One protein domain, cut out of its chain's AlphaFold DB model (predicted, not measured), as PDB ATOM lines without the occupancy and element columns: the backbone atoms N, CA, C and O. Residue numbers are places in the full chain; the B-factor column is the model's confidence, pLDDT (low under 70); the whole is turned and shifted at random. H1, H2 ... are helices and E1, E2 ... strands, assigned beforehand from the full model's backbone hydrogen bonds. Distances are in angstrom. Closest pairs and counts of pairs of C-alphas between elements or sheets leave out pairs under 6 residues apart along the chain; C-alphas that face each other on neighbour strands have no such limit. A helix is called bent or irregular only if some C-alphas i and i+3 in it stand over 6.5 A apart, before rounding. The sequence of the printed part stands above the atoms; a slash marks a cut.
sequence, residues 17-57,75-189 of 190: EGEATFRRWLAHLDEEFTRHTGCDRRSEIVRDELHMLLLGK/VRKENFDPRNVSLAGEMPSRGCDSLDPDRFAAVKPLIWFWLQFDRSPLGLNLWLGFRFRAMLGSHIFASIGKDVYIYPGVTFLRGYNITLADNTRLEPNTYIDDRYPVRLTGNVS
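This is residues 17 to 57 and 75 to 189 of the 190 residues of an uncharacterized protein of Terriglobus saanensis (strain ATCC BAA-1853 / DSM 23119 / SP1PR4) (UniProt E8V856). Four long helices, H1, H6, H4 and H2, lie side by side as a four-sided bundle, and beside H6 the last part, residues 141 to 189, is wound in stacked turns as a short solenoid. H3 and the long link after it, residues 80 to 100, lie on another side of the body, by H2 and H4. The 156 printed residues hold six named helices, then two named strands, in the order H1 H2 H3 H4 H5 H6 E1 E2; E1 and E2 form a parallel sheet, and the class is mostly helix. The whole is compact and rounded, with a radius of gyration of the C-alphas of 14.9 A and spans of 39 by 34 by 27 A.

Find C-alpha 17 at (12.894, -52.741, -42.575), where H1, residues 17 to 35, begins its 27.2 A. H2 is residues 39 to 55, 23.1 A long. After the cut, look for H3 at residues 75 to 79. H4, residues 101 to 118, begins at C-alpha 101 (-14.146, -24.576, -29.096) and covers 24.7 A; it has a kink of 41 degrees near residue 108 and is irregular, with C-alphas 106 and 109 7.2 A apart. H5 is residues 121 to 124, and H6, residues 126 to 140, is 19.8 A long. E1, residues 162 to 164, and E2, residues 182 to 184, follow; E2 ends at C-alpha 184 (-15.880, -34.685, -50.856).

Begin at H6, the hub. It touches H1 at a shallow tilt of 5 degrees, the same way; the closest C-alphas, of Asp 30 and Met 135, are 6.5 A apart. H6 touches H4 at 6 degrees, a shallow tilt, opposite ways, closest at the C-alphas of Val 107 and Ile 140, 5.6 A. H4 touches H2 at a shallow tilt of 9 degrees, the same way, closest at the C-alphas of Cys 39 and Ala 106, 4.7 A. H1 and H2 are close but not clearly touching, and H1 and H4 are apart. H5 and H6 only just touch, only at the corner, with 3 pairs of C-alphas within 8 A. H3 is close to H2 but not clearly touching. H6 and E1 are near each other. Between E1 and E2 find N 163 and O 182, 2.9 A apart. Residues 149 to 150 pair parallel with 169 to 170, and these with 187 to 188. Every O i to N i+4 pair is within hydrogen-bond range in H1, H2 and H3, against 12 of 14 in H4 and 9 of 11 in H6; H5 is too short for one.

The C-alphas farthest apart, of Glu 17 and Asp 97, are 47.6 A apart. Residues 58 to 74 are not printed, and C-alphas 57 and 75 are 16.1 A apart across the cut. The links H3 to H4, H6 to E1 and E1 to E2 are long. The mean pLDDT of the printed part is 95.3, with residue 95 alone under 70.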
ATOM      1  N   GLU A  17      12.606 -53.362 -43.876       97.62
ATOM      2  CA  GLU A  17      12.894 -52.741 -42.575       97.62
ATOM      3  C   GLU A  17      12.204 -51.378 -42.429       97.62
ATOM      4  O   GLU A  17      11.635 -51.067 -41.375       97.62
ATOM      5  N   GLY A  18      12.223 -50.571 -43.495       97.06
ATOM      6  CA  GLY A  18      11.555 -49.273 -43.531       97.06
ATOM      7  C   GLY A  18      10.039 -49.414 -43.399       97.06
ATOM      8  O   GLY A  18       9.426 -48.761 -42.556       97.06
ATOM      9  N   GLU A  19       9.433 -50.318 -44.175       96.88
ATOM     10  CA  GLU A  19       7.997 -50.601 -44.108       96.88
ATOM     11  C   GLU A  19       7.573 -51.086 -42.712       96.88
ATOM     12  O   GLU A  19       6.590 -50.576 -42.165       96.88
ATOM     13  N   ALA A  20       8.321 -52.014 -42.107       97.69
ATOM     14  CA  ALA A  20       8.033 -52.507 -40.762       97.69
ATOM     15  C   ALA A  20       8.097 -51.385 -39.714       97.69
ATOM     16  O   ALA A  20       7.196 -51.257 -38.881       97.69
ATOM     17  N   THR A  21       9.122 -50.531 -39.792       98.19
ATOM     18  CA  THR A  21       9.296 -49.389 -38.883       98.19
ATOM     19  C   THR A  21       8.144 -48.396 -39.014       98.19
ATOM     20  O   THR A  21       7.522 -48.034 -38.014       98.19
ATOM     21  N   PHE A  22       7.803 -48.007 -40.245       97.88
ATOM     22  CA  PHE A  22       6.709 -47.078 -40.520       97.88
ATOM     23  C   PHE A  22       5.359 -47.611 -40.046       97.88
ATOM     24  O   PHE A  22       4.603 -46.882 -39.411       97.88
ATOM     25  N   ARG A  23       5.050 -48.884 -40.316       97.94
ATOM     26  CA  ARG A  23       3.789 -49.497 -39.873       97.94
ATOM     27  C   ARG A  23       3.692 -49.569 -38.359       97.94
ATOM     28  O   ARG A  23       2.634 -49.260 -37.822       97.94
ATOM     29  N   ARG A  24       4.778 -49.949 -37.678       98.56
ATOM     30  CA  ARG A  24       4.807 -50.009 -36.213       98.56
ATOM     31  C   ARG A  24       4.563 -48.634 -35.600       98.56
ATOM     32  O   ARG A  24       3.763 -48.521 -34.681       98.56
ATOM     33  N   TRP A  25       5.222 -47.604 -36.128       98.56
ATOM     34  CA  TRP A  25       5.042 -46.227 -35.672       98.56
ATOM     35  C   TRP A  25       3.612 -45.718 -35.906       98.56
ATOM     36  O   TRP A  25       2.988 -45.206 -34.985       98.56
ATOM     37  N   LEU A  26       3.046 -45.944 -37.096       98.62
ATOM     38  CA  LEU A  26       1.660 -45.566 -37.394       98.62
ATOM     39  C   LEU A  26       0.644 -46.279 -36.496       98.62
ATOM     40  O   LEU A  26      -0.289 -45.640 -36.026       98.62
ATOM     41  N   ALA A  27       0.821 -47.581 -36.257       98.62
ATOM     42  CA  ALA A  27      -0.058 -48.347 -35.376       98.62
ATOM     43  C   ALA A  27       0.013 -47.848 -33.927       98.62
ATOM     44  O   ALA A  27      -1.015 -47.742 -33.267       98.62
ATOM     45  N   HIS A  28       1.214 -47.500 -33.454       98.56
ATOM     46  CA  HIS A  28       1.400 -46.906 -32.135       98.56
ATOM     47  C   HIS A  28       0.661 -45.566 -32.003       98.56
ATOM     48  O   HIS A  28      -0.090 -45.379 -31.051       98.56
ATOM     49  N   LEU A  29       0.820 -44.661 -32.975       98.56
ATOM     50  CA  LEU A  29       0.119 -43.373 -32.965       98.56
ATOM     51  C   LEU A  29      -1.402 -43.529 -33.029       98.56
ATOM     52  O   LEU A  29      -2.117 -42.839 -32.307       98.56
ATOM     53  N   ASP A  30      -1.892 -44.436 -33.874       98.69
ATOM     54  CA  ASP A  30      -3.324 -44.714 -33.997       98.69
ATOM     55  C   ASP A  30      -3.919 -45.183 -32.659       98.69
ATOM     56  O   ASP A  30      -4.973 -44.708 -32.234       98.69
ATOM     57  N   GLU A  31      -3.208 -46.062 -31.948       98.62
ATOM     58  CA  GLU A  31      -3.602 -46.525 -30.619       98.62
ATOM     59  C   GLU A  31      -3.594 -45.387 -29.585       98.62
ATOM     60  O   GLU A  31      -4.571 -45.224 -28.849       98.62
ATOM     61  N   GLU A  32      -2.538 -44.570 -29.545       98.50
ATOM     62  CA  GLU A  32      -2.439 -43.437 -28.616       98.50
ATOM     63  C   GLU A  32      -3.560 -42.409 -28.847       98.50
ATOM     64  O   GLU A  32      -4.202 -41.971 -27.889       98.50
ATOM     65  N   PHE A  33      -3.861 -42.060 -30.103       98.25
ATOM     66  CA  PHE A  33      -4.922 -41.099 -30.433       98.25
ATOM     67  C   PHE A  33      -6.336 -41.661 -30.275       98.25
ATOM     68  O   PHE A  33      -7.266 -40.888 -30.015       98.25
ATOM     69  N   THR A  34      -6.494 -42.985 -30.364       97.81
ATOM     70  CA  THR A  34      -7.734 -43.682 -29.999       97.81
ATOM     71  C   THR A  34      -7.943 -43.665 -28.487       97.81
ATOM     72  O   THR A  34      -9.048 -43.399 -28.013       97.81
ATOM     73  N   ARG A  35      -6.887 -43.929 -27.709       97.75
ATOM     74  CA  ARG A  35      -6.947 -43.969 -26.241       97.75
ATOM     75  C   ARG A  35      -7.152 -42.582 -25.634       97.75
ATOM     76  O   ARG A  35      -7.809 -42.452 -24.601       97.75
ATOM     77  N   HIS A  36      -6.584 -41.550 -26.252       96.69
ATOM     78  CA  HIS A  36      -6.564 -40.196 -25.717       96.69
ATOM     79  C   HIS A  36      -7.238 -39.211 -26.671       96.69
ATOM     80  O   HIS A  36      -6.698 -38.887 -27.725       96.69
ATOM     81  N   THR A  37      -8.395 -38.680 -26.270       94.44
ATOM     82  CA  THR A  37      -9.159 -37.677 -27.038       94.44
ATOM     83  C   THR A  37      -9.022 -36.250 -26.500       94.44
ATOM     84  O   THR A  37      -9.340 -35.298 -27.206       94.44
ATOM     85  N   GLY A  38      -8.521 -36.088 -25.271       94.88
ATOM     86  CA  GLY A  38      -8.330 -34.785 -24.632       94.88
ATOM     87  C   GLY A  38      -7.173 -33.977 -25.227       94.88
ATOM     88  O   GLY A  38      -6.135 -34.536 -25.595       94.88
ATOM     89  N   CYS A  39      -7.346 -32.652 -25.267       96.06
ATOM     90  CA  CYS A  39      -6.386 -31.699 -25.834       96.06
ATOM     91  C   CYS A  39      -4.988 -31.821 -25.210       96.06
ATOM     92  O   CYS A  39      -4.002 -31.934 -25.939       96.06
ATOM     93  N   ASP A  40      -4.892 -31.862 -23.877       96.62
ATOM     94  CA  ASP A  40      -3.600 -31.856 -23.179       96.62
ATOM     95  C   ASP A  40      -2.750 -33.071 -23.534       96.62
ATOM     96  O   ASP A  40      -1.605 -32.936 -23.966       96.62
ATOM     97  N   ARG A  41      -3.335 -34.270 -23.437       97.81
ATOM     98  CA  ARG A  41      -2.597 -35.506 -23.697       97.81
ATOM     99  C   ARG A  41      -2.207 -35.641 -25.167       97.81
ATOM    100  O   ARG A  41      -1.086 -36.045 -25.462       97.81
ATOM    101  N   ARG A  42      -3.093 -35.262 -26.096       98.06
ATOM    102  CA  ARG A  42      -2.758 -35.218 -27.530       98.06
ATOM    103  C   ARG A  42      -1.649 -34.206 -27.817       98.06
ATOM    104  O   ARG A  42      -0.786 -34.489 -28.641       98.06
ATOM    105  N   SER A  43      -1.645 -33.067 -27.125       98.44
ATOM    106  CA  SER A  43      -0.600 -32.045 -27.261       98.44
ATOM    107  C   SER A  43       0.766 -32.557 -26.822       98.44
ATOM    108  O   SER A  43       1.743 -32.351 -27.535       98.44
ATOM    109  N   GLU A  44       0.833 -33.279 -25.701       98.12
ATOM    110  CA  GLU A  44       2.066 -33.921 -25.231       98.12
ATOM    111  C   GLU A  44       2.607 -34.934 -26.242       98.12
ATOM    112  O   GLU A  44       3.776 -34.853 -26.610       98.12
ATOM    113  N   ILE A  45       1.753 -35.841 -26.732       98.44
ATOM    114  CA  ILE A  45       2.142 -36.852 -27.726       98.44
ATOM    115  C   ILE A  45       2.688 -36.170 -28.984       98.44
ATOM    116  O   ILE A  45       3.792 -36.471 -29.425       98.44
ATOM    117  N   VAL A  46       1.945 -35.208 -29.541       98.69
ATOM    118  CA  VAL A  46       2.350 -34.496 -30.761       98.69
ATOM    119  C   VAL A  46       3.663 -33.743 -30.558       98.69
ATOM    120  O   VAL A  46       4.546 -33.822 -31.409       98.69
ATOM    121  N   ARG A  47       3.824 -33.034 -29.438       98.25
ATOM    122  CA  ARG A  47       5.061 -32.315 -29.116       98.25
ATOM    123  C   ARG A  47       6.255 -33.261 -29.071       98.25
ATOM    124  O   ARG A  47       7.297 -32.947 -29.651       98.25
ATOM    125  N   ASP A  48       6.118 -34.384 -28.376       98.00
ATOM    126  CA  ASP A  48       7.203 -35.338 -28.159       98.00
ATOM    127  C   ASP A  48       7.590 -36.038 -29.477       98.00
ATOM    128  O   ASP A  48       8.778 -36.164 -29.788       98.00
ATOM    129  N   GLU A  49       6.605 -36.383 -30.312       98.25
ATOM    130  CA  GLU A  49       6.825 -36.900 -31.668       98.25
ATOM    131  C   GLU A  49       7.536 -35.879 -32.560       98.25
ATOM    132  O   GLU A  49       8.526 -36.204 -33.212       98.25
ATOM    133  N   LEU A  50       7.106 -34.614 -32.561       98.12
ATOM    134  CA  LEU A  50       7.764 -33.565 -33.345       98.12
ATOM    135  C   LEU A  50       9.211 -33.325 -32.901       98.12
ATOM    136  O   LEU A  50      10.077 -33.094 -33.746       98.12
ATOM    137  N   HIS A  51       9.506 -33.445 -31.605       97.12
ATOM    138  CA  HIS A  51      10.880 -33.409 -31.105       97.12
ATOM    139  C   HIS A  51      11.720 -34.554 -31.684       97.12
ATOM    140  O   HIS A  51      12.801 -34.313 -32.230       97.12
ATOM    141  N   MET A  52      11.212 -35.785 -31.638       96.50
ATOM    142  CA  MET A  52      11.917 -36.947 -32.180       96.50
ATOM    143  C   MET A  52      12.103 -36.851 -33.698       96.50
ATOM    144  O   MET A  52      13.209 -37.071 -34.191       96.50
ATOM    145  N   LEU A  53      11.061 -36.472 -34.439       96.69
ATOM    146  CA  LEU A  53      11.085 -36.427 -35.901       96.69
ATOM    147  C   LEU A  53      11.923 -35.269 -36.451       96.69
ATOM    148  O   LEU A  53      12.616 -35.445 -37.452       96.69
ATOM    149  N   LEU A  54      11.849 -34.083 -35.836       95.56
ATOM    150  CA  LEU A  54      12.442 -32.860 -36.394       95.56
ATOM    151  C   LEU A  54      13.749 -32.446 -35.712       95.56
ATOM    152  O   LEU A  54      14.540 -31.720 -36.316       95.56
ATOM    153  N   LEU A  55      13.995 -32.887 -34.472       93.94
ATOM    154  CA  LEU A  55      15.246 -32.622 -33.747       93.94
ATOM    155  C   LEU A  55      16.097 -33.873 -33.523       93.94
ATOM    156  O   LEU A  55      17.251 -33.731 -33.119       93.94
ATOM    157  N   GLY A  56      15.549 -35.073 -33.737       94.38
ATOM    158  CA  GLY A  56      16.258 -36.327 -33.486       94.38
ATOM    159  C   GLY A  56      16.512 -36.607 -32.003       94.38
ATOM    160  O   GLY A  56      17.448 -37.334 -31.677       94.38
ATOM    161  N   LYS A  57      15.733 -36.007 -31.092       92.56
ATOM    162  CA  LYS A  57      15.890 -36.201 -29.644       92.56
ATOM    163  C   LYS A  57      14.554 -36.116 -28.905       92.56
ATOM    164  O   LYS A  57      13.683 -35.381 -29.365       92.56
ATOM    165  N   VAL A  75      12.629 -21.162 -28.796       92.69
ATOM    166  CA  VAL A  75      11.470 -20.755 -29.614       92.69
ATOM    167  C   VAL A  75      10.992 -21.915 -30.489       92.69
ATOM    168  O   VAL A  75       9.798 -22.204 -30.549       92.69
ATOM    169  N   ARG A  76      11.919 -22.635 -31.134       93.06
ATOM    170  CA  ARG A  76      11.572 -23.800 -31.957       93.06
ATOM    171  C   ARG A  76      10.986 -24.957 -31.139       93.06
ATOM    172  O   ARG A  76      10.040 -25.580 -31.610       93.06
ATOM    173  N   LYS A  77      11.539 -25.263 -29.960       92.69
ATOM    174  CA  LYS A  77      11.017 -26.331 -29.082       92.69
ATOM    175  C   LYS A  77       9.615 -25.994 -28.583       92.69
ATOM    176  O   LYS A  77       8.727 -26.835 -28.688       92.69
ATOM    177  N   GLU A  78       9.416 -24.764 -28.112       93.69
ATOM    178  CA  GLU A  78       8.120 -24.282 -27.627       93.69
ATOM    179  C   GLU A  78       7.067 -24.300 -28.739       93.69
ATOM    180  O   GLU A  78       5.933 -24.707 -28.508       93.69
ATOM    181  N   ASN A  79       7.452 -23.955 -29.973       96.44
ATOM    182  CA  ASN A  79       6.577 -24.016 -31.145       96.44
ATOM    183  C   ASN A  79       6.116 -25.448 -31.500       96.44
ATOM    184  O   ASN A  79       5.123 -25.617 -32.204       96.44
ATOM    185  N   PHE A  80       6.811 -26.498 -31.053       97.06
ATOM    186  CA  PHE A  80       6.339 -27.870 -31.272       97.06
ATOM    187  C   PHE A  80       5.190 -28.269 -30.349       97.06
ATOM    188  O   PHE A  80       4.498 -29.234 -30.670       97.06
ATOM    189  N   ASP A  81       4.946 -27.542 -29.258       97.44
ATOM    190  CA  ASP A  81       3.783 -27.772 -28.406       97.44
ATOM    191  C   ASP A  81       2.524 -27.144 -29.032       97.44
ATOM    192  O   ASP A  81       2.458 -25.918 -29.171       97.44
ATOM    193  N   PRO A  82       1.489 -27.934 -29.384       97.94
ATOM    194  CA  PRO A  82       0.267 -27.393 -29.973       97.94
ATOM    195  C   PRO A  82      -0.470 -26.364 -29.104       97.94
ATOM    196  O   PRO A  82      -1.297 -25.608 -29.616       97.94
ATOM    197  N   ARG A  83      -0.198 -26.320 -27.796       96.50
ATOM    198  CA  ARG A  83      -0.792 -25.336 -26.878       96.50
ATOM    199  C   ARG A  83      -0.200 -23.936 -27.057       96.50
ATOM    200  O   ARG A  83      -0.865 -22.961 -26.727       96.50
ATOM    201  N   ASN A  84       1.001 -23.840 -27.628       96.94
ATOM    202  CA  ASN A  84       1.712 -22.583 -27.869       96.94
ATOM    203  C   ASN A  84       1.452 -21.989 -29.264       96.94
ATOM    204  O   ASN A  84       2.000 -20.936 -29.590       96.94
ATOM    205  N   VAL A  85       0.653 -22.650 -30.110       96.19
ATOM    206  CA  VAL A  85       0.418 -22.219 -31.497       96.19
ATOM    207  C   VAL A  85      -1.024 -21.792 -31.718       96.19
ATOM    208  O   VAL A  85      -1.945 -22.331 -31.106       96.19
ATOM    209  N   SER A  86      -1.224 -20.863 -32.649       93.62
ATOM    210  CA  SER A  86      -2.548 -20.465 -33.132       93.62
ATOM    211  C   SER A  86      -2.729 -20.917 -34.575       93.62
ATOM    212  O   SER A  86      -1.843 -20.727 -35.411       93.62
ATOM    213  N   LEU A  87      -3.880 -21.509 -34.880       93.94
ATOM    214  CA  LEU A  87      -4.235 -21.966 -36.220       93.94
ATOM    215  C   LEU A  87      -5.214 -21.002 -36.891       93.94
ATOM    216  O   LEU A  87      -5.964 -20.282 -36.239       93.94
ATOM    217  N   ALA A  88      -5.245 -21.025 -38.225       87.75
ATOM    218  CA  ALA A  88      -6.104 -20.141 -39.011       87.75
ATOM    219  C   ALA A  88      -7.591 -20.240 -38.620       87.75
ATOM    220  O   ALA A  88      -8.273 -19.223 -38.641       87.75
ATOM    221  N   GLY A  89      -8.079 -21.423 -38.226       86.31
ATOM    222  CA  GLY A  89      -9.462 -21.618 -37.777       86.31
ATOM    223  C   GLY A  89      -9.839 -20.852 -36.500       86.31
ATOM    224  O   GLY A  89     -11.014 -20.560 -36.305       86.31
ATOM    225  N   GLU A  90      -8.860 -20.479 -35.670       89.38
ATOM    226  CA  GLU A  90      -9.058 -19.690 -34.441       89.38
ATOM    227  C   GLU A  90      -9.093 -18.180 -34.726       89.38
ATOM    228  O   GLU A  90      -9.499 -17.384 -33.877       89.38
ATOM    229  N   MET A  91      -8.673 -17.762 -35.924       88.56
ATOM    230  CA  MET A  91      -8.555 -16.349 -36.267       88.56
ATOM    231  C   MET A  91      -9.929 -15.748 -36.604       88.56
ATOM    232  O   MET A  91     -10.633 -16.293 -37.463       88.56
ATOM    233  N   PRO A  92     -10.292 -14.576 -36.042       80.44
ATOM    234  CA  PRO A  92     -11.591 -13.942 -36.291       80.44
ATOM    235  C   PRO A  92     -11.917 -13.767 -37.782       80.44
ATOM    236  O   PRO A  92     -13.015 -14.078 -38.232       80.44
ATOM    237  N   SER A  93     -10.931 -13.370 -38.592       76.50
ATOM    238  CA  SER A  93     -11.092 -13.126 -40.033       76.50
ATOM    239  C   SER A  93     -11.295 -14.383 -40.891       76.50
ATOM    240  O   SER A  93     -11.515 -14.272 -42.097       76.50
ATOM    241  N   ARG A  94     -11.200 -15.583 -40.307       72.88
ATOM    242  CA  ARG A  94     -11.238 -16.869 -41.022       72.88
ATOM    243  C   ARG A  94     -12.423 -17.754 -40.611       72.88
ATOM    244  O   ARG A  94     -12.439 -18.937 -40.938       72.88
ATOM    245  N   GLY A  95     -13.450 -17.176 -39.982       66.94
ATOM    246  CA  GLY A  95     -14.696 -17.879 -39.646       66.94
ATOM    247  C   GLY A  95     -14.701 -18.510 -38.253       66.94
ATOM    248  O   GLY A  95     -15.232 -19.610 -38.086       66.94
ATOM    249  N   CYS A  96     -14.112 -17.812 -37.276       73.62
ATOM    250  CA  CYS A  96     -14.131 -18.181 -35.856       73.62
ATOM    251  C   CYS A  96     -15.558 -18.178 -35.268       73.62
ATOM    252  O   CYS A  96     -15.858 -18.975 -34.389       73.62
ATOM    253  N   ASP A  97     -16.473 -17.368 -35.815       78.25
ATOM    254  CA  ASP A  97     -17.828 -17.160 -35.274       78.25
ATOM    255  C   ASP A  97     -18.671 -18.437 -35.123       78.25
ATOM    256  O   ASP A  97     -19.564 -18.496 -34.283       78.25
ATOM    257  N   SER A  98     -18.410 -19.464 -35.936       76.31
ATOM    258  CA  SER A  98     -19.110 -20.754 -35.858       76.31
ATOM    259  C   SER A  98     -18.226 -21.899 -35.363       76.31
ATOM    260  O   SER A  98     -18.585 -23.063 -35.546       76.31
ATOM    261  N   LEU A  99     -17.048 -21.599 -34.806       87.75
ATOM    262  CA  LEU A  99     -16.118 -22.585 -34.266       87.75
ATOM    263  C   LEU A  99     -16.686 -23.182 -32.975       87.75
ATOM    264  O   LEU A  99     -17.015 -22.461 -32.040       87.75
ATOM    265  N   ASP A 100     -16.760 -24.507 -32.911       92.62
ATOM    266  CA  ASP A 100     -16.980 -25.216 -31.652       92.62
ATOM    267  C   ASP A 100     -15.630 -25.334 -30.916       92.62
ATOM    268  O   ASP A 100     -14.734 -26.019 -31.434       92.62
ATOM    269  N   PRO A 101     -15.440 -24.652 -29.767       91.44
ATOM    270  CA  PRO A 101     -14.146 -24.576 -29.096       91.44
ATOM    271  C   PRO A 101     -13.710 -25.921 -28.514       91.44
ATOM    272  O   PRO A 101     -12.531 -26.260 -28.603       91.44
ATOM    273  N   ASP A 102     -14.640 -26.717 -27.988       92.56
ATOM    274  CA  ASP A 102     -14.323 -27.992 -27.346       92.56
ATOM    275  C   ASP A 102     -13.947 -29.040 -28.394       92.56
ATOM    276  O   ASP A 102     -12.927 -29.729 -28.275       92.56
ATOM    277  N   ARG A 103     -14.720 -29.112 -29.489       93.75
ATOM    278  CA  ARG A 103     -14.381 -29.986 -30.620       93.75
ATOM    279  C   ARG A 103     -13.066 -29.572 -31.262       93.75
ATOM    280  O   ARG A 103     -12.265 -30.439 -31.608       93.75
ATOM    281  N   PHE A 104     -12.834 -28.268 -31.419       95.31
ATOM    282  CA  PHE A 104     -11.597 -27.771 -32.010       95.31
ATOM    283  C   PHE A 104     -10.385 -28.040 -31.117       95.31
ATOM    284  O   PHE A 104      -9.377 -28.533 -31.616       95.31
ATOM    285  N   ALA A 105     -10.487 -27.817 -29.805       94.69
ATOM    286  CA  ALA A 105      -9.412 -28.105 -28.858       94.69
ATOM    287  C   ALA A 105      -8.980 -29.581 -28.908       94.69
ATOM    288  O   ALA A 105      -7.788 -29.878 -28.861       94.69
ATOM    289  N   ALA A 106      -9.923 -30.512 -29.076       94.25
ATOM    290  CA  ALA A 106      -9.621 -31.941 -29.175       94.25
ATOM    291  C   ALA A 106      -8.852 -32.330 -30.456       94.25
ATOM    292  O   ALA A 106      -8.060 -33.281 -30.437       94.25
ATOM    293  N   VAL A 107      -9.070 -31.627 -31.575       96.75
ATOM    294  CA  VAL A 107      -8.423 -31.941 -32.866       96.75
ATOM    295  C   VAL A 107      -7.224 -31.053 -33.186       96.75
ATOM    296  O   VAL A 107      -6.344 -31.491 -33.923       96.75
ATOM    297  N   LYS A 108      -7.136 -29.843 -32.621       97.50
ATOM    298  CA  LYS A 108      -6.065 -28.865 -32.872       97.50
ATOM    299  C   LYS A 108      -4.656 -29.473 -32.791       97.50
ATOM    300  O   LYS A 108      -3.887 -29.235 -33.726       97.50
ATOM    301  N   PRO A 109      -4.306 -30.299 -31.782       98.56
ATOM    302  CA  PRO A 109      -2.998 -30.953 -31.736       98.56
ATOM    303  C   PRO A 109      -2.699 -31.796 -32.975       98.56
ATOM    304  O   PRO A 109      -1.597 -31.757 -33.515       98.56
ATOM    305  N   LEU A 110      -3.702 -32.517 -33.469       98.62
ATOM    306  CA  LEU A 110      -3.573 -33.384 -34.633       98.62
ATOM    307  C   LEU A 110      -3.471 -32.565 -35.926       98.62
ATOM    308  O   LEU A 110      -2.670 -32.894 -36.795       98.62
ATOM    309  N   ILE A 111      -4.214 -31.459 -36.038       98.19
ATOM    310  CA  ILE A 111      -4.079 -30.526 -37.169       98.19
ATOM    311  C   ILE A 111      -2.671 -29.925 -37.191       98.19
ATOM    312  O   ILE A 111      -2.047 -29.836 -38.247       98.19
ATOM    313  N   TRP A 112      -2.127 -29.556 -36.031       98.56
ATOM    314  CA  TRP A 112      -0.748 -29.086 -35.955       98.56
ATOM    315  C   TRP A 112       0.245 -30.157 -36.408       98.56
ATOM    316  O   TRP A 112       1.125 -29.872 -37.223       98.56
ATOM    317  N   PHE A 113       0.061 -31.401 -35.958       98.69
ATOM    318  CA  PHE A 113       0.920 -32.508 -36.362       98.69
ATOM    319  C   PHE A 113       0.887 -32.739 -37.877       98.69
ATOM    320  O   PHE A 113       1.936 -32.878 -38.505       98.69
ATOM    321  N   TRP A 114      -0.305 -32.690 -38.475       98.56
ATOM    322  CA  TRP A 114      -0.499 -32.757 -39.922       98.56
ATOM    323  C   TRP A 114       0.327 -31.692 -40.653       98.56
ATOM    324  O   TRP A 114       1.092 -32.000 -41.569       98.56
ATOM    325  N   LEU A 115       0.201 -30.433 -40.227       97.75
ATOM    326  CA  LEU A 115       0.863 -29.292 -40.862       97.75
ATOM    327  C   LEU A 115       2.391 -29.352 -40.751       97.75
ATOM    328  O   LEU A 115       3.075 -28.923 -41.685       97.75
ATOM    329  N   GLN A 116       2.916 -29.844 -39.627       98.00
ATOM    330  CA  GLN A 116       4.353 -30.009 -39.402       98.00
ATOM    331  C   GLN A 116       4.915 -31.205 -40.175       98.00
ATOM    332  O   GLN A 116       5.963 -31.083 -40.811       98.00
ATOM    333  N   PHE A 117       4.202 -32.336 -40.188       98.19
ATOM    334  CA  PHE A 117       4.593 -33.517 -40.956       98.19
ATOM    335  C   PHE A 117       4.717 -33.189 -42.448       98.19
ATOM    336  O   PHE A 117       5.750 -33.480 -43.055       98.19
ATOM    337  N   ASP A 118       3.719 -32.511 -43.021       97.56
ATOM    338  CA  ASP A 118       3.705 -32.152 -44.444       97.56
ATOM    339  C   ASP A 118       4.804 -31.160 -44.843       97.56
ATOM    340  O   ASP A 118       5.245 -31.168 -45.990       97.56
ATOM    341  N   ARG A 119       5.286 -30.340 -43.901       96.00
ATOM    342  CA  ARG A 119       6.412 -29.414 -44.109       96.00
ATOM    343  C   ARG A 119       7.784 -30.047 -43.869       96.00
ATOM    344  O   ARG A 119       8.800 -29.387 -44.071       96.00
ATOM    345  N   SER A 120       7.830 -31.305 -43.441       96.62
ATOM    346  CA  SER A 120       9.070 -32.040 -43.192       96.62
ATOM    347  C   SER A 120       9.482 -32.892 -44.404       96.62
ATOM    348  O   SER A 120       8.648 -33.185 -45.265       96.62
ATOM    349  N   PRO A 121      10.731 -33.395 -44.460       95.31
ATOM    350  CA  PRO A 121      11.134 -34.378 -45.469       95.31
ATOM    351  C   PRO A 121      10.254 -35.641 -45.495       95.31
ATOM    352  O   PRO A 121      10.130 -36.281 -46.538       95.31
ATOM    353  N   LEU A 122       9.606 -35.989 -44.375       96.06
ATOM    354  CA  LEU A 122       8.682 -37.126 -44.294       96.06
ATOM    355  C   LEU A 122       7.406 -36.884 -45.109       96.06
ATOM    356  O   LEU A 122       6.868 -37.828 -45.687       96.06
ATOM    357  N   GLY A 123       6.961 -35.627 -45.214       95.31
ATOM    358  CA  GLY A 123       5.791 -35.228 -45.994       95.31
ATOM    359  C   GLY A 123       5.917 -35.542 -47.487       95.31
ATOM    360  O   GLY A 123       4.909 -35.835 -48.136       95.31
ATOM    361  N   LEU A 124       7.152 -35.559 -48.008       94.38
ATOM    362  CA  LEU A 124       7.478 -35.897 -49.399       94.38
ATOM    363  C   LEU A 124       7.378 -37.403 -49.690       94.38
ATOM    364  O   LEU A 124       7.203 -37.808 -50.841       94.38
ATOM    365  N   ASN A 125       7.475 -38.255 -48.663       95.56
ATOM    366  CA  ASN A 125       7.351 -39.700 -48.815       95.56
ATOM    367  C   ASN A 125       5.875 -40.084 -48.986       95.56
ATOM    368  O   ASN A 125       5.146 -40.227 -48.008       95.56
ATOM    369  N   LEU A 126       5.435 -40.305 -50.228       94.62
ATOM    370  CA  LEU A 126       4.037 -40.643 -50.524       94.62
ATOM    371  C   LEU A 126       3.578 -41.957 -49.876       94.62
ATOM    372  O   LEU A 126       2.435 -42.047 -49.430       94.62
ATOM    373  N   TRP A 127       4.445 -42.972 -49.787       95.12
ATOM    374  CA  TRP A 127       4.056 -44.265 -49.218       95.12
ATOM    375  C   TRP A 127       3.696 -44.135 -47.734       95.12
ATOM    376  O   TRP A 127       2.664 -44.660 -47.299       95.12
ATOM    377  N   LEU A 128       4.532 -43.421 -46.975       96.69
ATOM    378  CA  LEU A 128       4.294 -43.131 -45.563       96.69
ATOM    379  C   LEU A 128       3.167 -42.106 -45.409       96.69
ATOM    380  O   LEU A 128       2.217 -42.344 -44.668       96.69
ATOM    381  N   GLY A 129       3.250 -41.003 -46.150       96.94
ATOM    382  CA  GLY A 129       2.351 -39.861 -46.052       96.94
ATOM    383  C   GLY A 129       0.890 -40.210 -46.315       96.94
ATOM    384  O   GLY A 129       0.034 -39.763 -45.564       96.94
ATOM    385  N   PHE A 130       0.580 -41.066 -47.299       96.44
ATOM    386  CA  PHE A 130      -0.807 -41.500 -47.521       96.44
ATOM    387  C   PHE A 130      -1.392 -42.227 -46.310       96.44
ATOM    388  O   PHE A 130      -2.537 -41.989 -45.942       96.44
ATOM    389  N   ARG A 131      -0.602 -43.088 -45.662       97.19
ATOM    390  CA  ARG A 131      -1.051 -43.847 -44.490       97.19
ATOM    391  C   ARG A 131      -1.127 -42.969 -43.248       97.19
ATOM    392  O   ARG A 131      -2.096 -43.068 -42.505       97.19
ATOM    393  N   PHE A 132      -0.143 -42.092 -43.063       98.44
ATOM    394  CA  PHE A 132      -0.124 -41.119 -41.977       98.44
ATOM    395  C   PHE A 132      -1.333 -40.185 -42.044       98.44
ATOM    396  O   PHE A 132      -2.076 -40.089 -41.077       98.44
ATOM    397  N   ARG A 133      -1.588 -39.562 -43.202       98.38
ATOM    398  CA  ARG A 133      -2.733 -38.663 -43.398       98.38
ATOM    399  C   ARG A 133      -4.069 -39.389 -43.288       98.38
ATOM    400  O   ARG A 133      -5.010 -38.814 -42.761       98.38
ATOM    401  N   ALA A 134      -4.171 -40.641 -43.735       97.88
ATOM    402  CA  ALA A 134      -5.392 -41.424 -43.545       97.88
ATOM    403  C   ALA A 134      -5.657 -41.726 -42.058       97.88
ATOM    404  O   ALA A 134      -6.769 -41.499 -41.591       97.88
ATOM    405  N   MET A 135      -4.636 -42.174 -41.316       98.12
ATOM    406  CA  MET A 135      -4.722 -42.422 -39.868       98.12
ATOM    407  C   MET A 135      -5.058 -41.135 -39.112       98.12
ATOM    408  O   MET A 135      -6.042 -41.064 -38.386       98.12
ATOM    409  N   LEU A 136      -4.297 -40.066 -39.330       98.31
ATOM    410  CA  LEU A 136      -4.519 -38.808 -38.627       98.31
ATOM    411  C   LEU A 136      -5.865 -38.183 -39.025       98.31
ATOM    412  O   LEU A 136      -6.595 -37.672 -38.180       98.31
ATOM    413  N   GLY A 137      -6.238 -38.309 -40.301       98.19
ATOM    414  CA  GLY A 137      -7.536 -37.911 -40.835       98.19
ATOM    415  C   GLY A 137      -8.707 -38.634 -40.172       98.19
ATOM    416  O   GLY A 137      -9.716 -37.987 -39.916       98.19
ATOM    417  N   SER A 138      -8.590 -39.918 -39.805       97.69
ATOM    418  CA  SER A 138      -9.662 -40.606 -39.063       97.69
ATOM    419  C   SER A 138      -9.868 -40.081 -37.641       97.69
ATOM    420  O   SER A 138     -10.939 -40.281 -37.077       97.69
ATOM    421  N   HIS A 139      -8.876 -39.382 -37.078       98.12
ATOM    422  CA  HIS A 139      -8.963 -38.732 -35.764       98.12
ATOM    423  C   HIS A 139      -9.338 -37.242 -35.832       98.12
ATOM    424  O   HIS A 139      -9.641 -36.643 -34.797       98.12
ATOM    425  N   ILE A 140      -9.294 -36.639 -37.026       98.12
ATOM    426  CA  ILE A 140      -9.569 -35.213 -37.271       98.12
ATOM    427  C   ILE A 140     -10.930 -35.010 -37.947       98.12
ATOM    428  O   ILE A 140     -11.687 -34.127 -37.549       98.12
ATOM    429  N   PHE A 141     -11.211 -35.765 -39.008       98.44
ATOM    430  CA  PHE A 141     -12.368 -35.578 -39.880       98.44
ATOM    431  C   PHE A 141     -13.637 -36.195 -39.295       98.44
ATOM    432  O   PHE A 141     -13.582 -37.072 -38.437       98.44
ATOM    433  N   ALA A 142     -14.798 -35.768 -39.798       97.94
ATOM    434  CA  ALA A 142     -16.071 -36.379 -39.420       97.94
ATOM    435  C   ALA A 142     -16.126 -37.856 -39.841       97.94
ATOM    436  O   ALA A 142     -16.606 -38.701 -39.089       97.94
ATOM    437  N   SER A 143     -15.622 -38.174 -41.038       97.88
ATOM    438  CA  SER A 143     -15.406 -39.555 -41.478       97.88
ATOM    439  C   SER A 143     -14.461 -39.633 -42.674       97.88
ATOM    440  O   SER A 143     -14.457 -38.738 -43.527       97.88
ATOM    441  N   ILE A 144     -13.756 -40.756 -42.795       97.75
ATOM    442  CA  ILE A 144     -12.952 -41.108 -43.965       97.75
ATOM    443  C   ILE A 144     -13.431 -42.436 -44.561       97.75
ATOM    444  O   ILE A 144     -13.600 -43.426 -43.849       97.75
ATOM    445  N   GLY A 145     -13.683 -42.439 -45.867       95.69
ATOM    446  CA  GLY A 145     -14.038 -43.630 -46.628       95.69
ATOM    447  C   GLY A 145     -12.852 -44.564 -46.873       95.69
ATOM    448  O   GLY A 145     -11.720 -44.329 -46.443       95.69
ATOM    449  N   LYS A 146     -13.113 -45.642 -47.607       94.25
ATOM    450  CA  LYS A 146     -12.101 -46.612 -48.043       94.25
ATOM    451  C   LYS A 146     -11.311 -46.078 -49.236       94.25
ATOM    452  O   LYS A 146     -11.836 -45.327 -50.054       94.25
ATOM    453  N   ASP A 147     -10.051 -46.489 -49.347       91.94
ATOM    454  CA  ASP A 147      -9.181 -46.185 -50.495       91.94
ATOM    455  C   ASP A 147      -9.056 -44.683 -50.820       91.94
ATOM    456  O   ASP A 147      -8.990 -44.270 -51.979       91.94
ATOM    457  N   VAL A 148      -9.007 -43.856 -49.772       95.31
ATOM    458  CA  VAL A 148      -8.783 -42.411 -49.872       95.31
ATOM    459  C   VAL A 148      -7.292 -42.106 -50.033       95.31
ATOM    460  O   VAL A 148      -6.447 -42.662 -49.327       95.31
ATOM    461  N   TYR A 149      -6.965 -41.180 -50.936       94.75
ATOM    462  CA  TYR A 149      -5.603 -40.702 -51.174       94.75
ATOM    463  C   TYR A 149      -5.506 -39.214 -50.867       94.75
ATOM    464  O   TYR A 149      -6.171 -38.401 -51.503       94.75
ATOM    465  N   ILE A 150      -4.648 -38.854 -49.916       97.44
ATOM    466  CA  ILE A 150      -4.436 -37.463 -49.515       97.44
ATOM    467  C   ILE A 150      -2.991 -37.080 -49.814       97.44
ATOM    468  O   ILE A 150      -2.059 -37.543 -49.146       97.44
ATOM    469  N   TYR A 151      -2.792 -36.277 -50.855       96.88
ATOM    470  CA  TYR A 151      -1.464 -35.809 -51.234       96.88
ATOM    471  C   TYR A 151      -0.936 -34.742 -50.256       96.88
ATOM    472  O   TYR A 151      -1.695 -34.214 -49.443       96.88
ATOM    473  N   PRO A 152       0.379 -34.460 -50.270       97.06
ATOM    474  CA  PRO A 152       0.975 -33.482 -49.365       97.06
ATOM    475  C   PRO A 152       0.435 -32.066 -49.583       97.06
ATOM    476  O   PRO A 152       0.105 -31.675 -50.703       97.06
ATOM    477  N   GLY A 153       0.407 -31.283 -48.510       96.56
ATOM    478  CA  GLY A 153       0.056 -29.865 -48.542       96.56
ATOM    479  C   GLY A 153      -1.442 -29.590 -48.468       96.56
ATOM    480  O   GLY A 153      -1.833 -28.428 -48.508       96.56
ATOM    481  N   VAL A 154      -2.286 -30.617 -48.341       97.62
ATOM    482  CA  VAL A 154      -3.726 -30.421 -48.134       97.62
ATOM    483  C   VAL A 154      -3.951 -29.675 -46.821       97.62
ATOM    484  O   VAL A 154      -3.438 -30.078 -45.773       97.62
ATOM    485  N   THR A 155      -4.722 -28.591 -46.880       96.19
ATOM    486  CA  THR A 155      -5.026 -27.736 -45.726       96.19
ATOM    487  C   THR A 155      -6.526 -27.518 -45.572       96.19
ATOM    488  O   THR A 155      -7.292 -27.612 -46.527       96.19
ATOM    489  N   PHE A 156      -6.945 -27.251 -44.339       95.69
ATOM    490  CA  PHE A 156      -8.334 -27.034 -43.941       95.69
ATOM    491  C   PHE A 156      -8.370 -26.205 -42.653       95.69
ATOM    492  O   PHE A 156      -7.332 -26.013 -42.011       95.69
ATOM    493  N   LEU A 157      -9.542 -25.690 -42.274       93.25
ATOM    494  CA  LEU A 157      -9.681 -24.819 -41.106       93.25
ATOM    495  C   LEU A 157      -9.974 -25.601 -39.825       93.25
ATOM    496  O   LEU A 157      -9.337 -25.327 -38.809       93.25
ATOM    497  N   ARG A 158     -10.921 -26.551 -39.848       94.56
ATOM    498  CA  ARG A 158     -11.434 -27.220 -38.631       94.56
ATOM    499  C   ARG A 158     -11.171 -28.717 -38.587       94.56
ATOM    500  O   ARG A 158     -11.047 -29.287 -37.509       94.56
ATOM    501  N   GLY A 159     -11.129 -29.365 -39.741       96.00
ATOM    502  CA  GLY A 159     -11.039 -30.808 -39.899       96.00
ATOM    503  C   GLY A 159     -12.366 -31.526 -39.648       96.00
ATOM    504  O   GLY A 159     -12.877 -32.217 -40.526       96.00
ATOM    505  N   TYR A 160     -12.974 -31.340 -38.476       96.12
ATOM    506  CA  TYR A 160     -14.120 -32.135 -38.004       96.12
ATOM    507  C   TYR A 160     -15.440 -31.933 -38.768       96.12
ATOM    508  O   TYR A 160     -16.456 -32.534 -38.415       96.12
ATOM    509  N   ASN A 161     -15.447 -31.071 -39.784       96.62
ATOM    510  CA  ASN A 161     -16.565 -30.849 -40.700       96.62
ATOM    511  C   ASN A 161     -16.382 -31.576 -42.044       96.62
ATOM    512  O   ASN A 161     -17.288 -31.569 -42.877       96.62
ATOM    513  N   ILE A 162     -15.232 -32.212 -42.267       98.19
ATOM    514  CA  ILE A 162     -14.889 -32.865 -43.528       98.19
ATOM    515  C   ILE A 162     -15.351 -34.321 -43.506       98.19
ATOM    516  O   ILE A 162     -15.074 -35.072 -42.574       98.19
ATOM    517  N   THR A 163     -16.034 -34.730 -44.568       98.56
ATOM    518  CA  THR A 163     -16.426 -36.116 -44.839       98.56
ATOM    519  C   THR A 163     -15.826 -36.531 -46.178       98.56
ATOM    520  O   THR A 163     -16.192 -35.973 -47.213       98.56
ATOM    521  N   LEU A 164     -14.926 -37.513 -46.185       98.31
ATOM    522  CA  LEU A 164     -14.347 -38.059 -47.418       98.31
ATOM    523  C   LEU A 164     -15.061 -39.357 -47.794       98.31
ATOM    524  O   LEU A 164     -15.116 -40.280 -46.987       98.31
ATOM    525  N   ALA A 165     -15.604 -39.441 -49.009       98.00
ATOM    526  CA  ALA A 165     -16.206 -40.670 -49.523       98.00
ATOM    527  C   ALA A 165     -15.142 -41.691 -49.970       98.00
ATOM    528  O   ALA A 165     -13.962 -41.360 -50.112       98.00
ATOM    529  N   ASP A 166     -15.571 -42.923 -50.239       96.94
ATOM    530  CA  ASP A 166     -14.706 -43.962 -50.801       96.94
ATOM    531  C   ASP A 166     -14.050 -43.498 -52.113       96.94
ATOM    532  O   ASP A 166     -14.676 -42.818 -52.928       96.94
ATOM    533  N   ASN A 167     -12.797 -43.895 -52.338       95.06
ATOM    534  CA  ASN A 167     -12.005 -43.565 -53.530       95.06
ATOM    535  C   ASN A 167     -11.747 -42.061 -53.754       95.06
ATOM    536  O   ASN A 167     -11.368 -41.662 -54.859       95.06
ATOM    537  N   THR A 168     -11.928 -41.217 -52.733       97.31
ATOM    538  CA  THR A 168     -11.628 -39.780 -52.833       97.31
ATOM    539  C   THR A 168     -10.121 -39.540 -52.947       97.31
ATOM    540  O   THR A 168      -9.330 -40.129 -52.208       97.31
ATOM    541  N   ARG A 169      -9.714 -38.645 -53.849       97.50
ATOM    542  CA  ARG A 169      -8.332 -38.197 -54.034       97.50
ATOM    543  C   ARG A 169      -8.257 -36.692 -53.831       97.50
ATOM    544  O   ARG A 169      -8.920 -35.947 -54.543       97.50
ATOM    545  N   LEU A 170      -7.462 -36.255 -52.865       97.62
ATOM    546  CA  LEU A 170      -7.169 -34.844 -52.630       97.62
ATOM    547  C   LEU A 170      -5.800 -34.546 -53.235       97.62
ATOM    548  O   LEU A 170      -4.804 -35.094 -52.761       97.62
ATOM    549  N   GLU A 171      -5.762 -33.733 -54.286       97.00
ATOM    550  CA  GLU A 171      -4.543 -33.356 -55.000       97.00
ATOM    551  C   GLU A 171      -3.621 -32.487 -54.123       97.00
ATOM    552  O   GLU A 171      -4.072 -31.899 -53.129       97.00
ATOM    553  N   PRO A 172      -2.316 -32.405 -54.451       96.25
ATOM    554  CA  PRO A 172      -1.364 -31.630 -53.665       96.25
ATOM    555  C   PRO A 172      -1.816 -30.183 -53.453       96.25
ATOM    556  O   PRO A 172      -2.291 -29.536 -54.382       96.25
ATOM    557  N   ASN A 173      -1.600 -29.659 -52.247       95.81
ATOM    558  CA  ASN A 173      -1.914 -28.271 -51.872       95.81
ATOM    559  C   ASN A 173      -3.398 -27.864 -51.965       95.81
ATOM    560  O   ASN A 173      -3.690 -26.671 -51.916       95.81
ATOM    561  N   THR A 174      -4.324 -28.825 -52.056       97.12
ATOM    562  CA  THR A 174      -5.769 -28.541 -52.034       97.12
ATOM    563  C   THR A 174      -6.157 -27.837 -50.731       97.12
ATOM    564  O   THR A 174      -5.794 -28.294 -49.638       97.12
ATOM    565  N   TYR A 175      -6.932 -26.760 -50.829       95.88
ATOM    566  CA  TYR A 175      -7.534 -26.088 -49.682       95.88
ATOM    567  C   TYR A 175      -9.010 -26.472 -49.555       95.88
ATOM    568  O   TYR A 175      -9.812 -26.262 -50.461       95.88
ATOM    569  N   ILE A 176      -9.389 -27.014 -48.397       95.31
ATOM    570  CA  ILE A 176     -10.773 -27.380 -48.096       95.31
ATOM    571  C   ILE A 176     -11.353 -26.346 -47.135       95.31
ATOM    572  O   ILE A 176     -10.965 -26.269 -45.969       95.31
ATOM    573  N   ASP A 177     -12.317 -25.570 -47.621       92.69
ATOM    574  CA  ASP A 177     -13.102 -24.677 -46.775       92.69
ATOM    575  C   ASP A 177     -14.178 -25.467 -46.025       92.69
ATOM    576  O   ASP A 177     -15.242 -25.776 -46.560       92.69
ATOM    577  N   ASP A 178     -13.889 -25.805 -44.771       94.38
ATOM    578  CA  ASP A 178     -14.757 -26.604 -43.911       94.38
ATOM    579  C   ASP A 178     -15.369 -25.793 -42.758       94.38
ATOM    580  O   ASP A 178     -15.688 -26.327 -41.692       94.38
ATOM    581  N   ARG A 179     -15.600 -24.488 -42.971       91.50
ATOM    582  CA  ARG A 179     -16.392 -23.655 -42.038       91.50
ATOM    583  C   ARG A 179     -17.772 -24.253 -41.759       91.50
ATOM    584  O   ARG A 179     -18.293 -24.114 -40.656       91.50
ATOM    585  N   TYR A 180     -18.318 -24.961 -42.742       91.50
ATOM    586  CA  TYR A 180     -19.533 -25.759 -42.642       91.50
ATOM    587  C   TYR A 180     -19.247 -27.207 -43.060       91.50
ATOM    588  O   TYR A 180     -18.240 -27.453 -43.729       91.50
ATOM    589  N   PRO A 181     -20.112 -28.170 -42.687       95.50
ATOM    590  CA  PRO A 181     -19.968 -29.555 -43.116       95.50
ATOM    591  C   PRO A 181     -19.819 -29.680 -44.635       95.50
ATOM    592  O   PRO A 181     -20.643 -29.166 -45.394       95.50
ATOM    593  N   VAL A 182     -18.782 -30.390 -45.074       96.88
ATOM    594  CA  VAL A 182     -18.461 -30.603 -46.487       96.88
ATOM    595  C   VAL A 182     -18.234 -32.085 -46.752       96.88
ATOM    596  O   VAL A 182     -17.540 -32.777 -46.003       96.88
ATOM    597  N   ARG A 183     -18.820 -32.585 -47.843       98.00
ATOM    598  CA  ARG A 183     -18.630 -33.961 -48.305       98.00
ATOM    599  C   ARG A 183     -17.911 -33.967 -49.645       98.00
ATOM    600  O   ARG A 183     -18.424 -33.428 -50.620       98.00
ATOM    601  N   LEU A 184     -16.747 -34.605 -49.683       97.75
ATOM    602  CA  LEU A 184     -15.880 -34.685 -50.856       97.75
ATOM    603  C   LEU A 184     -15.915 -36.090 -51.465       97.75
ATOM    604  O   LEU A 184     -16.049 -37.087 -50.755       97.75
ATOM    605  N   THR A 185     -15.816 -36.154 -52.791       97.06
ATOM    606  CA  THR A 185     -15.841 -37.391 -53.581       97.06
ATOM    607  C   THR A 185     -15.052 -37.205 -54.873       97.06
ATOM    608  O   THR A 185     -14.984 -36.095 -55.399       97.06
ATOM    609  N   GLY A 186     -14.498 -38.289 -55.419       95.75
ATOM    610  CA  GLY A 186     -13.713 -38.239 -56.655       95.75
ATOM    611  C   GLY A 186     -12.381 -37.509 -56.470       95.75
ATOM    612  O   GLY A 186     -11.782 -37.591 -55.400       95.75
ATOM    613  N   ASN A 187     -11.911 -36.817 -57.508       96.25
ATOM    614  CA  ASN A 187     -10.663 -36.052 -57.467       96.25
ATOM    615  C   ASN A 187     -10.957 -34.586 -57.130       96.25
ATOM    616  O   ASN A 187     -11.746 -33.943 -57.821       96.25
ATOM    617  N   VAL A 188     -10.311 -34.061 -56.094       95.38
ATOM    618  CA  VAL A 188     -10.470 -32.686 -55.605       95.38
ATOM    619  C   VAL A 188      -9.123 -31.983 -55.688       95.38
ATOM    620  O   VAL A 188      -8.134 -32.522 -55.203       95.38
ATOM    621  N   SER A 189      -9.086 -30.799 -56.299       90.19
ATOM    622  CA  SER A 189      -7.843 -30.062 -56.577       90.19
ATOM    623  C   SER A 189      -7.976 -28.542 -56.425       90.19
ATOM    624  O   SER A 189      -7.277 -27.806 -57.120       90.19
TER     625      SER A 189